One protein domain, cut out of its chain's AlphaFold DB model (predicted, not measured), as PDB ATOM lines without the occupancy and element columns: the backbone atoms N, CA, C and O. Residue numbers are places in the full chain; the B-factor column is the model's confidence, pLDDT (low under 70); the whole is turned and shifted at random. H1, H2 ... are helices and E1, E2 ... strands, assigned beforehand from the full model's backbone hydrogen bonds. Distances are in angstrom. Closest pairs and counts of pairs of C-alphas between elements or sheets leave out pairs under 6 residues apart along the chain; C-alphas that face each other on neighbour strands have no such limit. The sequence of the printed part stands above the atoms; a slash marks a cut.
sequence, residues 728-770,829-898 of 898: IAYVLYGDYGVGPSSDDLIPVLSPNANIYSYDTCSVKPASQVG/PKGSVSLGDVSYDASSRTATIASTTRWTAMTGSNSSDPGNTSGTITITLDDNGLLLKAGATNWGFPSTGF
ATOM      1  N   ILE A 728     189.553 159.091 205.805       87.25
ATOM      2  CA  ILE A 728     190.106 160.119 206.695       87.25
ATOM      3  C   ILE A 728     191.168 160.944 205.960       87.25
ATOM      4  O   ILE A 728     191.108 162.168 205.982       87.25
ATOM      5  N   ALA A 729     192.125 160.316 205.275       86.81
ATOM      6  CA  ALA A 729     193.165 161.049 204.558       86.81
ATOM      7  C   ALA A 729     192.617 161.903 203.398       86.81
ATOM      8  O   ALA A 729     193.167 162.974 203.143       86.81
ATOM      9  N   TYR A 730     191.526 161.495 202.741       84.19
ATOM     10  CA  TYR A 730     190.817 162.346 201.781       84.19
ATOM     11  C   TYR A 730     190.105 163.529 202.455       84.19
ATOM     12  O   TYR A 730     190.222 164.642 201.951       84.19
ATOM     13  N   VAL A 731     189.447 163.336 203.602       82.50
ATOM     14  CA  VAL A 731     188.795 164.431 204.355       82.50
ATOM     15  C   VAL A 731     189.818 165.418 204.942       82.50
ATOM     16  O   VAL A 731     189.562 166.617 204.976       82.50
ATOM     17  N   LEU A 732     190.990 164.945 205.385       82.62
ATOM     18  CA  LEU A 732     192.022 165.794 205.998       82.62
ATOM     19  C   LEU A 732     192.975 166.465 204.990       82.62
ATOM     20  O   LEU A 732     193.554 167.502 205.315       82.62
ATOM     21  N   TYR A 733     193.194 165.870 203.809       78.31
ATOM     22  CA  TYR A 733     194.253 166.291 202.872       78.31
ATOM     23  C   TYR A 733     193.859 166.273 201.382       78.31
ATOM     24  O   TYR A 733     194.704 166.567 200.535       78.31
ATOM     25  N   GLY A 734     192.627 165.900 201.028       70.06
ATOM     26  CA  GLY A 734     192.178 165.805 199.639       70.06
ATOM     27  C   GLY A 734     191.813 167.158 199.021       70.06
ATOM     28  O   GLY A 734     191.145 167.975 199.637       70.06
ATOM     29  N   ASP A 735     192.176 167.354 197.750       54.53
ATOM     30  CA  ASP A 735     191.801 168.525 196.926       54.53
ATOM     31  C   ASP A 735     190.377 168.386 196.329       54.53
ATOM     32  O   ASP A 735     190.058 168.925 195.269       54.53
ATOM     33  N   TYR A 736     189.515 167.594 196.977       49.69
ATOM     34  CA  TYR A 736     188.106 167.495 196.610       49.69
ATOM     35  C   TYR A 736     187.353 168.696 197.171       49.69
ATOM     36  O   TYR A 736     187.490 169.036 198.343       49.69
ATOM     37  N   GLY A 737     186.492 169.288 196.345       43.34
ATOM     38  CA  GLY A 737     185.554 170.330 196.758       43.34
ATOM     39  C   GLY A 737     184.395 169.792 197.599       43.34
ATOM     40  O   GLY A 737     183.241 170.045 197.258       43.34
ATOM     41  N   VAL A 738     184.690 169.059 198.681       43.44
ATOM     42  CA  VAL A 738     183.764 168.975 199.817       43.44
ATOM     43  C   VAL A 738     183.438 170.409 200.230       43.44
ATOM     44  O   VAL A 738     184.328 171.260 200.321       43.44
ATOM     45  N   GLY A 739     182.149 170.700 200.407       40.03
ATOM     46  CA  GLY A 739     181.733 172.002 200.916       40.03
ATOM     47  C   GLY A 739     182.334 172.242 202.307       40.03
ATOM     48  O   GLY A 739     182.734 171.289 202.970       40.03
ATOM     49  N   PRO A 740     182.386 173.492 202.798       37.09
ATOM     50  CA  PRO A 740     182.906 173.801 204.132       37.09
ATOM     51  C   PRO A 740     181.975 173.342 205.283       37.09
ATOM     52  O   PRO A 740     181.906 173.993 206.324       37.09
ATOM     53  N   SER A 741     181.255 172.227 205.110       44.16
ATOM     54  CA  SER A 741     180.597 171.475 206.175       44.16
ATOM     55  C   SER A 741     181.656 170.830 207.071       44.16
ATOM     56  O   SER A 741     182.111 169.713 206.857       44.16
ATOM     57  N   SER A 742     182.005 171.529 208.153       50.47
ATOM     58  CA  SER A 742     182.754 170.975 209.296       50.47
ATOM     59  C   SER A 742     182.151 169.684 209.867       50.47
ATOM     60  O   SER A 742     182.815 168.939 210.589       50.47
ATOM     61  N   ASP A 743     180.881 169.457 209.559       54.38
ATOM     62  CA  ASP A 743     180.007 168.437 210.115       54.38
ATOM     63  C   ASP A 743     180.412 167.019 209.675       54.38
ATOM     64  O   ASP A 743     180.164 166.073 210.415       54.38
ATOM     65  N   ASP A 744     181.120 166.872 208.550       58.97
ATOM     66  CA  ASP A 744     181.611 165.580 208.037       58.97
ATOM     67  C   ASP A 744     182.816 165.029 208.834       58.97
ATOM     68  O   ASP A 744     183.097 163.830 208.827       58.97
ATOM     69  N   LEU A 745     183.533 165.891 209.567       62.09
ATOM     70  CA  LEU A 745     184.760 165.536 210.301       62.09
ATOM     71  C   LEU A 745     184.469 165.143 211.766       62.09
ATOM     72  O   LEU A 745     185.236 164.412 212.391       62.09
ATOM     73  N   ILE A 746     183.340 165.588 212.323       61.53
ATOM     74  CA  ILE A 746     182.951 165.340 213.722       61.53
ATOM     75  C   ILE A 746     182.586 163.861 213.998       61.53
ATOM     76  O   ILE A 746     183.078 163.336 214.999       61.53
ATOM     77  N   PRO A 747     181.812 163.144 213.148       66.25
ATOM     78  CA  PRO A 747     181.477 161.723 213.346       66.25
ATOM     79  C   PRO A 747     182.691 160.787 213.327       66.25
ATOM     80  O   PRO A 747     182.616 159.651 213.788       66.25
ATOM     81  N   VAL A 748     183.799 161.262 212.759       77.81
ATOM     82  CA  VAL A 748     185.006 160.490 212.459       77.81
ATOM     83  C   VAL A 748     185.988 160.467 213.641       77.81
ATOM     84  O   VAL A 748     186.856 159.597 213.708       77.81
ATOM     85  N   LEU A 749     185.869 161.403 214.588       83.19
ATOM     86  CA  LEU A 749     186.805 161.581 215.702       83.19
ATOM     87  C   LEU A 749     186.492 160.661 216.891       83.19
ATOM     88  O   LEU A 749     185.387 160.656 217.430       83.19
ATOM     89  N   SER A 750     187.509 159.950 217.384       89.38
ATOM     90  CA  SER A 750     187.422 159.239 218.663       89.38
ATOM     91  C   SER A 750     187.168 160.238 219.804       89.38
ATOM     92  O   SER A 750     187.811 161.291 219.838       89.38
ATOM     93  N   PRO A 751     186.352 159.914 220.828       85.38
ATOM     94  CA  PRO A 751     186.217 160.740 222.035       85.38
ATOM     95  C   PRO A 751     187.548 161.022 222.759       85.38
ATOM     96  O   PRO A 751     187.649 161.987 223.525       85.38
ATOM     97  N   ASN A 752     188.564 160.185 222.505       86.31
ATOM     98  CA  ASN A 752     189.926 160.285 223.031       86.31
ATOM     99  C   ASN A 752     190.907 161.010 222.085       86.31
ATOM    100  O   ASN A 752     192.073 161.185 222.443       86.31
ATOM    101  N   ALA A 753     190.469 161.418 220.889       86.19
ATOM    102  CA  ALA A 753     191.297 162.147 219.935       86.19
ATOM    103  C   ALA A 753     191.739 163.490 220.524       86.19
ATOM    104  O   ALA A 753     190.942 164.213 221.124       86.19
ATOM    105  N   ASN A 754     193.011 163.838 220.345       80.62
ATOM    106  CA  ASN A 754     193.565 165.095 220.837       80.62
ATOM    107  C   ASN A 754     193.483 166.164 219.746       80.62
ATOM    108  O   ASN A 754     194.232 166.124 218.773       80.62
ATOM    109  N   ILE A 755     192.586 167.134 219.916       79.94
ATOM    110  CA  ILE A 755     192.399 168.258 218.999       79.94
ATOM    111  C   ILE A 755     193.274 169.424 219.475       79.94
ATOM    112  O   ILE A 755     193.144 169.880 220.614       79.94
ATOM    113  N   TYR A 756     194.155 169.930 218.610       75.44
ATOM    114  CA  TYR A 756     194.875 171.179 218.867       75.44
ATOM    115  C   TYR A 756     193.993 172.371 218.472       75.44
ATOM    116  O   TYR A 756     193.720 172.591 217.294       75.44
ATOM    117  N   SER A 757     193.541 173.145 219.459       71.56
ATOM    118  CA  SER A 757     192.818 174.398 219.233       71.56
ATOM    119  C   SER A 757     193.820 175.526 219.001       71.56
ATOM    120  O   SER A 757     194.548 175.919 219.916       71.56
ATOM    121  N   TYR A 758     193.814 176.061 217.781       62.31
ATOM    122  CA  TYR A 758     194.688 177.147 217.343       62.31
ATOM    123  C   TYR A 758     194.497 178.429 218.171       62.31
ATOM    124  O   TYR A 758     195.465 178.950 218.722       62.31
ATOM    125  N   ASP A 759     193.253 178.880 218.360       64.56
ATOM    126  CA  ASP A 759     192.934 180.122 219.088       64.56
ATOM    127  C   ASP A 759     193.403 180.102 220.546       64.56
ATOM    128  O   ASP A 759     193.829 181.117 221.097       64.56
ATOM    129  N   THR A 760     193.328 178.929 221.180       74.12
ATOM    130  CA  THR A 760     193.685 178.749 222.596       74.12
ATOM    131  C   THR A 760     195.092 178.193 222.801       74.12
ATOM    132  O   THR A 760     195.493 177.985 223.946       74.12
ATOM    133  N   CYS A 761     195.830 177.929 221.716       77.38
ATOM    134  CA  CYS A 761     197.143 177.282 221.711       77.38
ATOM    135  C   CYS A 761     197.197 175.994 222.563       77.38
ATOM    136  O   CYS A 761     198.214 175.703 223.196       77.38
ATOM    137  N   SER A 762     196.083 175.253 222.650       77.19
ATOM    138  CA  SER A 762     195.906 174.172 223.629       77.19
ATOM    139  C   SER A 762     195.384 172.883 223.002       77.19
ATOM    140  O   SER A 762     194.511 172.897 222.133       77.19
ATOM    141  N   VAL A 763     195.918 171.754 223.471       76.19
ATOM    142  CA  VAL A 763     195.411 170.421 223.134       76.19
ATOM    143  C   VAL A 763     194.246 170.087 224.063       76.19
ATOM    144  O   VAL A 763     194.387 170.179 225.284       76.19
ATOM    145  N   LYS A 764     193.112 169.675 223.493       79.38
ATOM    146  CA  LYS A 764     191.930 169.206 224.226       79.38
ATOM    147  C   LYS A 764     191.460 167.861 223.660       79.38
ATOM    148  O   LYS A 764     191.442 167.710 222.439       79.38
ATOM    149  N   PRO A 765     191.031 166.903 224.499       80.94
ATOM    150  CA  PRO A 765     190.297 165.733 224.026       80.94
ATOM    151  C   PRO A 765     189.026 166.155 223.279       80.94
ATOM    152  O   PRO A 765     188.347 167.089 223.714       80.94
ATOM    153  N   ALA A 766     188.659 165.449 222.210       80.56
ATOM    154  CA  ALA A 766     187.435 165.704 221.445       80.56
ATOM    155  C   ALA A 766     186.181 165.681 222.337       80.56
ATOM    156  O   ALA A 766     185.315 166.543 222.221       80.56
ATOM    157  N   SER A 767     186.143 164.788 223.331       80.12
ATOM    158  CA  SER A 767     185.109 164.731 224.378       80.12
ATOM    159  C   SER A 767     184.958 166.001 225.241       80.12
ATOM    160  O   SER A 767     183.946 166.147 225.923       80.12
ATOM    161  N   GLN A 768     185.921 166.931 225.218       77.38
ATOM    162  CA  GLN A 768     185.825 168.250 225.868       77.38
ATOM    163  C   GLN A 768     185.415 169.376 224.900       77.38
ATOM    164  O   GLN A 768     185.118 170.486 225.344       77.38
ATOM    165  N   VAL A 769     185.368 169.106 223.593       71.69
ATOM    166  CA  VAL A 769     184.832 170.005 222.561       71.69
ATOM    167  C   VAL A 769     183.353 169.654 222.375       71.69
ATOM    168  O   VAL A 769     182.965 168.933 221.463       71.69
ATOM    169  N   GLY A 770     182.529 170.082 223.335       56.59
ATOM    170  CA  GLY A 770     181.157 169.593 223.487       56.59
ATOM    171  C   GLY A 770     180.268 169.836 222.263       56.59
ATOM    172  O   GLY A 770     180.009 170.979 221.902       56.59
ATOM    173  N   PRO A 829     199.830 178.915 196.662       61.34
ATOM    174  CA  PRO A 829     200.260 177.721 195.942       61.34
ATOM    175  C   PRO A 829     199.219 176.605 196.075       61.34
ATOM    176  O   PRO A 829     199.022 176.056 197.157       61.34
ATOM    177  N   LYS A 830     198.566 176.248 194.965       74.06
ATOM    178  CA  LYS A 830     197.630 175.121 194.931       74.06
ATOM    179  C   LYS A 830     198.413 173.815 194.845       74.06
ATOM    180  O   LYS A 830     199.210 173.639 193.924       74.06
ATOM    181  N   GLY A 831     198.196 172.909 195.794       75.44
ATOM    182  CA  GLY A 831     198.819 171.587 195.822       75.44
ATOM    183  C   GLY A 831     197.762 170.493 195.811       75.44
ATOM    184  O   GLY A 831     197.033 170.354 196.785       75.44
ATOM    185  N   SER A 832     197.711 169.694 194.745       83.94
ATOM    186  CA  SER A 832     196.849 168.507 194.699       83.94
ATOM    187  C   SER A 832     197.586 167.319 195.322       83.94
ATOM    188  O   SER A 832     198.700 166.975 194.912       83.94
ATOM    189  N   VAL A 833     196.993 166.696 196.342       85.50
ATOM    190  CA  VAL A 833     197.573 165.529 197.023       85.50
ATOM    191  C   VAL A 833     197.040 164.254 196.376       85.50
ATOM    192  O   VAL A 833     195.861 163.931 196.497       85.50
ATOM    193  N   SER A 834     197.913 163.492 195.714       89.81
ATOM    194  CA  SER A 834     197.603 162.113 195.326       89.81
ATOM    195  C   SER A 834     198.027 161.162 196.442       89.81
ATOM    196  O   SER A 834     199.213 161.112 196.789       89.81
ATOM    197  N   LEU A 835     197.066 160.413 196.983       92.19
ATOM    198  CA  LEU A 835     197.307 159.296 197.895       92.19
ATOM    199  C   LEU A 835     197.721 158.049 197.093       92.19
ATOM    200  O   LEU A 835     197.274 157.855 195.962       92.19
ATOM    201  N   GLY A 836     198.610 157.243 197.667       92.44
ATOM    202  CA  GLY A 836     199.103 155.980 197.121       92.44
ATOM    203  C   GLY A 836     198.814 154.810 198.062       92.44
ATOM    204  O   GLY A 836     197.832 154.833 198.803       92.44
ATOM    205  N   ASP A 837     199.677 153.793 198.037       91.81
ATOM    206  CA  ASP A 837     199.463 152.539 198.765       91.81
ATOM    207  C   ASP A 837     199.204 152.741 200.269       91.81
ATOM    208  O   ASP A 837     199.921 153.477 200.958       91.81
ATOM    209  N   VAL A 838     198.192 152.025 200.776       95.38
ATOM    210  CA  VAL A 838     197.793 152.015 202.188       95.38
ATOM    211  C   VAL A 838     198.263 150.725 202.856       95.38
ATOM    212  O   VAL A 838     197.743 149.633 202.610       95.38
ATOM    213  N   SER A 839     199.220 150.859 203.766       96.06
ATOM    214  CA  SER A 839     199.581 149.808 204.725       96.06
ATOM    215  C   SER A 839     198.853 150.033 206.052       96.06
ATOM    216  O   SER A 839     198.504 151.166 206.373       96.06
ATOM    217  N   TYR A 840     198.600 148.975 206.825       96.44
ATOM    218  CA  TYR A 840     197.985 149.068 208.153       96.44
ATOM    219  C   TYR A 840     198.648 148.074 209.100       96.44
ATOM    220  O   TYR A 840     198.709 146.882 208.806       96.44
ATOM    221  N   ASP A 841     199.140 148.566 210.233       95.75
ATOM    222  CA  ASP A 841     199.599 147.725 211.333       95.75
ATOM    223  C   ASP A 841     198.480 147.598 212.371       95.75
ATOM    224  O   ASP A 841     198.202 148.534 213.120       95.75
ATOM    225  N   ALA A 842     197.866 146.417 212.445       91.81
ATOM    226  CA  ALA A 842     196.806 146.121 213.406       91.81
ATOM    227  C   ALA A 842     197.270 146.146 214.878       91.81
ATOM    228  O   ALA A 842     196.431 146.262 215.770       91.81
ATOM    229  N   SER A 843     198.579 146.059 215.157       92.62
ATOM    230  CA  SER A 843     199.113 146.078 216.527       92.62
ATOM    231  C   SER A 843     199.236 147.494 217.105       92.62
ATOM    232  O   SER A 843     198.957 147.691 218.286       92.62
ATOM    233  N   SER A 844     199.568 148.487 216.271       94.94
ATOM    234  CA  SER A 844     199.524 149.920 216.612       94.94
ATOM    235  C   SER A 844     198.264 150.638 216.109       94.94
ATOM    236  O   SER A 844     198.139 151.848 216.301       94.94
ATOM    237  N   ARG A 845     197.361 149.915 215.429       95.44
ATOM    238  CA  ARG A 845     196.170 150.420 214.712       95.44
ATOM    239  C   ARG A 845     196.460 151.621 213.817       95.44
ATOM    240  O   ARG A 845     195.626 152.513 213.666       95.44
ATOM    241  N   THR A 846     197.662 151.665 213.253       95.88
ATOM    242  CA  THR A 846     198.134 152.807 212.473       95.88
ATOM    243  C   THR A 846     198.217 152.430 211.005       95.88
ATOM    244  O   THR A 846     199.037 151.609 210.588       95.88
ATOM    245  N   ALA A 847     197.354 153.056 210.212       95.69
ATOM    246  CA  ALA A 847     197.473 153.072 208.770       95.69
ATOM    247  C   ALA A 847     198.569 154.054 208.355       95.69
ATOM    248  O   ALA A 847     198.697 155.143 208.917       95.69
ATOM    249  N   THR A 848     199.358 153.663 207.363       95.81
ATOM    250  CA  THR A 848     200.453 154.452 206.803       95.81
ATOM    251  C   THR A 848     200.262 154.513 205.292       95.81
ATOM    252  O   THR A 848     200.327 153.489 204.606       95.81
ATOM    253  N   ILE A 849     199.980 155.723 204.807       96.12
ATOM    254  CA  ILE A 849     199.575 156.045 203.438       96.12
ATOM    255  C   ILE A 849     200.708 156.835 202.786       96.12
ATOM    256  O   ILE A 849     201.100 157.897 203.283       96.12
ATOM    257  N   ALA A 850     201.235 156.347 201.665       93.44
ATOM    258  CA  ALA A 850     202.156 157.144 200.858       93.44
ATOM    259  C   ALA A 850     201.400 158.330 200.232       93.44
ATOM    260  O   ALA A 850     200.330 158.141 199.657       93.44
ATOM    261  N   SER A 851     201.943 159.547 200.303       93.62
ATOM    262  CA  SER A 851     201.347 160.722 199.653       93.62
ATOM    263  C   SER A 851     202.335 161.371 198.691       93.62
ATOM    264  O   SER A 851     203.549 161.322 198.882       93.62
ATOM    265  N   THR A 852     201.831 161.996 197.631       92.56
ATOM    266  CA  THR A 852     202.627 162.847 196.739       92.56
ATOM    267  C   THR A 852     201.847 164.114 196.441       92.56
ATOM    268  O   THR A 852     200.778 164.058 195.835       92.56
ATOM    269  N   THR A 853     202.386 165.258 196.855       87.56
ATOM    270  CA  THR A 853     201.792 166.569 196.577       87.56
ATOM    271  C   THR A 853     202.339 167.097 195.258       87.56
ATOM    272  O   THR A 853     203.553 167.257 195.094       87.56
ATOM    273  N   ARG A 854     201.438 167.366 194.310       87.94
ATOM    274  CA  ARG A 854     201.731 168.054 193.050       87.94
ATOM    275  C   ARG A 854     201.365 169.522 193.197       87.94
ATOM    276  O   ARG A 854     200.190 169.893 193.155       87.94
ATOM    277  N   TRP A 855     202.381 170.349 193.376       83.38
ATOM    278  CA  TRP A 855     202.239 171.798 193.383       83.38
ATOM    279  C   TRP A 855     201.951 172.293 191.962       83.38
ATOM    280  O   TRP A 855     202.602 171.875 191.007       83.38
ATOM    281  N   THR A 856     200.972 173.180 191.824       78.19
ATOM    282  CA  THR A 856     200.567 173.773 190.547       78.19
ATOM    283  C   THR A 856     200.766 175.281 190.589       78.19
ATOM    284  O   THR A 856     200.112 175.966 191.373       78.19
ATOM    285  N   ALA A 857     201.675 175.775 189.741       62.72
ATOM    286  CA  ALA A 857     201.842 177.173 189.354       62.72
ATOM    287  C   ALA A 857     201.719 178.182 190.510       62.72
ATOM    288  O   ALA A 857     200.710 178.880 190.646       62.72
ATOM    289  N   MET A 858     202.785 178.331 191.304       63.94
ATOM    290  CA  MET A 858     202.905 179.519 192.155       63.94
ATOM    291  C   MET A 858     202.909 180.758 191.250       63.94
ATOM    292  O   MET A 858     203.796 180.895 190.408       63.94
ATOM    293  N   THR A 859     201.938 181.664 191.391       58.28
ATOM    294  CA  THR A 859     201.767 182.806 190.471       58.28
ATOM    295  C   THR A 859     202.758 183.947 190.748       58.28
ATOM    296  O   THR A 859     202.371 185.080 191.024       58.28
ATOM    297  N   GLY A 860     204.054 183.638 190.665       66.25
ATOM    298  CA  GLY A 860     205.186 184.561 190.713       66.25
ATOM    299  C   GLY A 860     206.153 184.233 189.575       66.25
ATOM    300  O   GLY A 860     206.794 183.186 189.574       66.25
ATOM    301  N   SER A 861     206.259 185.131 188.595       51.84
ATOM    302  CA  SER A 861     206.709 184.861 187.215       51.84
ATOM    303  C   SER A 861     208.182 184.460 186.996       51.84
ATOM    304  O   SER A 861     208.626 184.427 185.851       51.84
ATOM    305  N   ASN A 862     208.940 184.157 188.054       64.69
ATOM    306  CA  ASN A 862     210.351 183.753 187.981       64.69
ATOM    307  C   ASN A 862     210.706 182.520 188.839       64.69
ATOM    308  O   ASN A 862     211.876 182.140 188.871       64.69
ATOM    309  N   SER A 863     209.749 181.887 189.531       59.78
ATOM    310  CA  SER A 863     210.011 180.611 190.214       59.78
ATOM    311  C   SER A 863     209.781 179.443 189.259       59.78
ATOM    312  O   SER A 863     208.756 179.390 188.583       59.78
ATOM    313  N   SER A 864     210.692 178.472 189.240       70.81
ATOM    314  CA  SER A 864     210.380 177.137 188.721       70.81
ATOM    315  C   SER A 864     209.331 176.475 189.615       70.81
ATOM    316  O   SER A 864     209.439 176.595 190.840       70.81
ATOM    317  N   ASP A 865     208.370 175.751 189.036       71.50
ATOM    318  CA  ASP A 865     207.455 174.912 189.815       71.50
ATOM    319  C   ASP A 865     208.261 173.950 190.709       71.50
ATOM    320  O   ASP A 865     209.187 173.288 190.219       71.50
ATOM    321  N   PRO A 866     207.966 173.866 192.018       76.00
ATOM    322  CA  PRO A 866     208.657 172.935 192.892       76.00
ATOM    323  C   PRO A 866     208.262 171.506 192.508       76.00
ATOM    324  O   PRO A 866     207.080 171.177 192.397       76.00
ATOM    325  N   GLY A 867     209.265 170.648 192.304       85.62
ATOM    326  CA  GLY A 867     209.036 169.249 191.947       85.62
ATOM    327  C   GLY A 867     208.168 168.526 192.982       85.62
ATOM    328  O   GLY A 867     208.207 168.857 194.164       85.62
ATOM    329  N   ASN A 868     207.397 167.533 192.527       88.50
ATOM    330  CA  ASN A 868     206.469 166.763 193.361       88.50
ATOM    331  C   ASN A 868     207.125 166.289 194.668       88.50
ATOM    332  O   ASN A 868     208.150 165.605 194.641       88.50
ATOM    333  N   THR A 869     206.505 166.599 195.804       89.12
ATOM    334  CA  THR A 869     207.034 166.264 197.132       89.12
ATOM    335  C   THR A 869     206.308 165.048 197.685       89.12
ATOM    336  O   THR A 869     205.101 165.109 197.937       89.12
ATOM    337  N   SER A 870     207.030 163.941 197.867       90.94
ATOM    338  CA  SER A 870     206.503 162.741 198.511       90.94
ATOM    339  C   SER A 870     206.581 162.843 200.034       90.94
ATOM    340  O   SER A 870     207.603 163.229 200.600       90.94
ATOM    341  N   GLY A 871     205.485 162.465 200.685       91.88
ATOM    342  CA  GLY A 871     205.349 162.409 202.133       91.88
ATOM    343  C   GLY A 871     204.711 161.098 202.578       91.88
ATOM    344  O   GLY A 871     204.489 160.174 201.788       91.88
ATOM    345  N   THR A 872     204.414 161.007 203.868       93.00
ATOM    346  CA  THR A 872     203.689 159.866 204.429       93.00
ATOM    347  C   THR A 872     202.684 160.363 205.451       93.00
ATOM    348  O   THR A 872     203.049 161.078 206.384       93.00
ATOM    349  N   ILE A 873     201.422 159.983 205.273       93.44
ATOM    350  CA  ILE A 873     200.332 160.276 206.205       93.44
ATOM    351  C   ILE A 873     200.153 159.052 207.106       93.44
ATOM    352  O   ILE A 873     200.071 157.922 206.620       93.44
ATOM    353  N   THR A 874     200.102 159.272 208.415       94.44
ATOM    354  CA  THR A 874     199.848 158.250 209.431       94.44
ATOM    355  C   THR A 874     198.524 158.531 210.134       94.44
ATOM    356  O   THR A 874     198.307 159.614 210.678       94.44
ATOM    357  N   ILE A 875     197.631 157.542 210.113       94.62
ATOM    358  CA  ILE A 875     196.296 157.597 210.711       94.62
ATOM    359  C   ILE A 875     196.189 156.469 211.739       94.62
ATOM    360  O   ILE A 875     196.095 155.298 211.375       94.62
ATOM    361  N   THR A 876     196.218 156.811 213.025       94.81
ATOM    362  CA  THR A 876     195.966 155.873 214.129       94.81
ATOM    363  C   THR A 876     194.479 155.866 214.472       94.81
ATOM    364  O   THR A 876     193.902 156.930 214.719       94.81
ATOM    365  N   LEU A 877     193.884 154.674 214.533       93.88
ATOM    366  CA  LEU A 877     192.482 154.448 214.890       93.88
ATOM    367  C   LEU A 877     192.336 153.894 216.322       93.88
ATOM    368  O   LEU A 877     193.255 153.273 216.860       93.88
ATOM    369  N   ASP A 878     191.174 154.107 216.945       92.25
ATOM    370  CA  ASP A 878     190.813 153.483 218.226       92.25
ATOM    371  C   ASP A 878     190.202 152.070 218.060       92.25
ATOM    372  O   ASP A 878     190.210 151.498 216.970       92.25
ATOM    373  N   ASP A 879     189.720 151.463 219.152       88.31
ATOM    374  CA  ASP A 879     189.080 150.132 219.139       88.31
ATOM    375  C   ASP A 879     187.850 150.037 218.216       88.31
ATOM    376  O   ASP A 879     187.519 148.944 217.762       88.31
ATOM    377  N   ASN A 880     187.194 151.166 217.929       84.31
ATOM    378  CA  ASN A 880     185.969 151.260 217.134       84.31
ATOM    379  C   ASN A 880     186.237 151.743 215.698       84.31
ATOM    380  O   ASN A 880     185.292 151.963 214.943       84.31
ATOM    381  N   GLY A 881     187.505 151.942 215.320       86.75
ATOM    382  CA  GLY A 881     187.877 152.439 213.995       86.75
ATOM    383  C   GLY A 881     187.776 153.955 213.818       86.75
ATOM    384  O   GLY A 881     187.899 154.423 212.686       86.75
ATOM    385  N   LEU A 882     187.573 154.713 214.903       89.31
ATOM    386  CA  LEU A 882     187.503 156.177 214.879       89.31
ATOM    387  C   LEU A 882     188.909 156.792 214.921       89.31
ATOM    388  O   LEU A 882     189.826 156.236 215.530       89.31
ATOM    389  N   LEU A 883     189.080 157.972 214.323       92.25
ATOM    390  CA  LEU A 883     190.350 158.697 214.277       92.25
ATOM    391  C   LEU A 883     190.834 159.067 215.687       92.25
ATOM    392  O   LEU A 883     190.197 159.864 216.373       92.25
ATOM    393  N   LEU A 884     191.993 158.543 216.095       91.94
ATOM    394  CA  LEU A 884     192.634 158.825 217.386       91.94
ATOM    395  C   LEU A 884     193.813 159.807 217.261       91.94
ATOM    396  O   LEU A 884     193.972 160.698 218.099       91.94
ATOM    397  N   LYS A 885     194.646 159.652 216.221       91.38
ATOM    398  CA  LYS A 885     195.780 160.540 215.899       91.38
ATOM    399  C   LYS A 885     195.966 160.587 214.381       91.38
ATOM    400  O   LYS A 885     196.113 159.541 213.759       91.38
ATOM    401  N   ALA A 886     196.019 161.786 213.808       91.06
ATOM    402  CA  ALA A 886     196.553 162.007 212.464       91.06
ATOM    403  C   ALA A 886     197.935 162.661 212.573       91.06
ATOM    404  O   ALA A 886     198.175 163.488 213.458       91.06
ATOM    405  N   GLY A 887     198.845 162.308 211.676       89.44
ATOM    406  CA  GLY A 887     200.140 162.958 211.522       89.44
ATOM    407  C   GLY A 887     200.646 162.802 210.096       89.44
ATOM    408  O   GLY A 887     200.235 161.897 209.378       89.44
ATOM    409  N   ALA A 888     201.545 163.685 209.669       86.19
ATOM    410  CA  ALA A 888     202.182 163.555 208.368       86.19
ATOM    411  C   ALA A 888     203.669 163.902 208.455       86.19
ATOM    412  O   ALA A 888     204.054 164.897 209.073       86.19
ATOM    413  N   THR A 889     204.507 163.081 207.827       85.12
ATOM    414  CA  THR A 889     205.947 163.312 207.692       85.12
ATOM    415  C   THR A 889     206.278 163.748 206.269       85.12
ATOM    416  O   THR A 889     205.557 163.441 205.315       85.12
ATOM    417  N   ASN A 890     207.377 164.490 206.123       69.38
ATOM    418  CA  ASN A 890     207.917 164.930 204.833       69.38
ATOM    419  C   ASN A 890     206.910 165.647 203.912       69.38
ATOM    420  O   ASN A 890     207.046 165.622 202.691       69.38
ATOM    421  N   TRP A 891     205.964 166.394 204.494       67.06
ATOM    422  CA  TRP A 891     205.313 167.517 203.809       67.06
ATOM    423  C   TRP A 891     206.344 168.632 203.599       67.06
ATOM    424  O   TRP A 891     206.402 169.634 204.313       67.06
ATOM    425  N   GLY A 892     207.232 168.391 202.638       56.34
ATOM    426  CA  GLY A 892     208.285 169.302 202.238       56.34
ATOM    427  C   GLY A 892     207.694 170.489 201.502       56.34
ATOM    428  O   GLY A 892     207.737 170.528 200.278       56.34
ATOM    429  N   PHE A 893     207.203 171.488 202.236       54.47
ATOM    430  CA  PHE A 893     207.138 172.836 201.679       54.47
ATOM    431  C   PHE A 893     208.531 173.166 201.117       54.47
ATOM    432  O   PHE A 893     209.512 173.013 201.857       54.47
ATOM    433  N   PRO A 894     208.655 173.549 199.832       54.81
ATOM    434  CA  PRO A 894     209.950 173.750 199.193       54.81
ATOM    435  C   PRO A 894     210.696 174.874 199.914       54.81
ATOM    436  O   PRO A 894     210.388 176.052 199.750       54.81
ATOM    437  N   SER A 895     211.675 174.512 200.744       45.91
ATOM    438  CA  SER A 895     212.336 175.407 201.709       45.91
ATOM    439  C   SER A 895     213.334 176.385 201.072       45.91
ATOM    440  O   SER A 895     214.234 176.905 201.732       45.91
ATOM    441  N   THR A 896     213.185 176.630 199.771       41.81
ATOM    442  CA  THR A 896     214.124 177.327 198.899       41.81
ATOM    443  C   THR A 896     213.476 178.563 198.271       41.81
ATOM    444  O   THR A 896     213.168 178.560 197.082       41.81
ATOM    445  N   GLY A 897     213.332 179.635 199.058       41.72
ATOM    446  CA  GLY A 897     213.198 180.996 198.516       41.72
ATOM    447  C   GLY A 897     211.808 181.642 198.530       41.72
ATOM    448  O   GLY A 897     211.396 182.174 197.504       41.72
ATOM    449  N   PHE A 898     211.148 181.663 199.692       33.19
ATOM    450  CA  PHE A 898     210.176 182.703 200.064       33.19
ATOM    451  C   PHE A 898     210.715 183.480 201.273       33.19
ATOM    452  O   PHE A 898     211.382 182.829 202.113       33.19
TER     453      PHE A 898
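What this domain is: This is residues 728 to 770 and 829 to 898 of the 898 residues of an uncharacterized protein of Bifidobacterium platyrrhinorum (UniProt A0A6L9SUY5). A long, twisted sheet of four antiparallel strands makes the main body, with one short helix, H1, packed on one face of it and a small separate hairpin of two short strands, E1 and E2, beyond its E6 edge. The strands E3 and E4 form a long hairpin at the other edge, and the loop of residues 857 to 868 carries the chain far out at one end of the longest axis before E5 comes back. The printed part has 113 residues with one named helix and six named strands, in the order H1 E1 E2 E3 E4 E5 E6; the large sheet runs E3 E4 E5 E6 and the small one E1 E2, both antiparallel. The class is mostly strand, though under half of the printed residues are in named elements. The whole is only just loose, close to compact, with a radius of gyration of the C-alphas of 16.3 A and spans of 49 by 33 by 25 A.

Where its parts are: The longest strand by residues is E3, residues 830 to 841, 32.0 A from first to last C-alpha; its C-alpha 830 is at (197.630, 175.121, 194.931). E4, residues 846 to 856, is 30.4 A long, and E5, residues 869 to 877, is 25.8 A long. E6, residues 883 to 889, is 17.5 A long and ends with C-alpha 889 at (205.947, 163.312, 207.692). H1, residues 728 to 733, measures 8.4 A and begins with C-alpha 728 at (190.106, 160.119, 206.695). E1, residues 754 to 757, measures 9.5 A, and E2, residues 762 to 765, measures 10.1 A.

How they stand to each other: E3, E4, E5 and E6 form a meander, each strand the antiparallel neighbour of the one before, with E3 and E6 as edge strands. From edge to edge of this sheet the strands' lines turn by 63 degrees, and E3 bends by 59 degrees at residue 837. E3 and E4 are a hairpin, with directions 162 degrees apart; N 836 and O 850 are 2.8 A apart, and N 852 and O 834 are 2.9 A apart, both within hydrogen-bond range. E4 and E5 are a hairpin at 148 degrees, with N 847 and O 875 within hydrogen-bond range at 2.8 A. E5 and E6 are a hairpin at 161 degrees, with N 874 and O 887 within hydrogen-bond range at 2.8 A. H1 is on this sheet, with 25 pairs of C-alphas within 10 A; the closest C-alphas of H1 and E3 are those of Tyr 733 and Val 833, 6.8 A apart. In H1 every O i to N i+4 pair is within hydrogen-bond range. E1 and E2 are a hairpin at 143 degrees, with N 755 and O 764 within hydrogen-bond range at 2.8 A. The closest C-alphas of E1 and E6 are those of Asn 754 and Lys 885, 7.1 A apart. E2 and E6 are apart, and so are H1 and E2.

The domain as a whole: The two C-alphas farthest apart are those of Asn 862 and Asp 879, at 50.5 A. Residues 771 to 828 are not printed, and C-alphas 770 and 829 are 34.5 A apart across this cut, which falls in the link from E2 to E3. The links from H1 to E1, with 20 residues, and from E4 to E5, with 12 residues, are long. The mean pLDDT of the printed part is 77.0; residues 735 to 747, 758 to 759, 770, 829, 857 to 863 and 890 to 898 are under 70. Phe 898 is the chain's last residue.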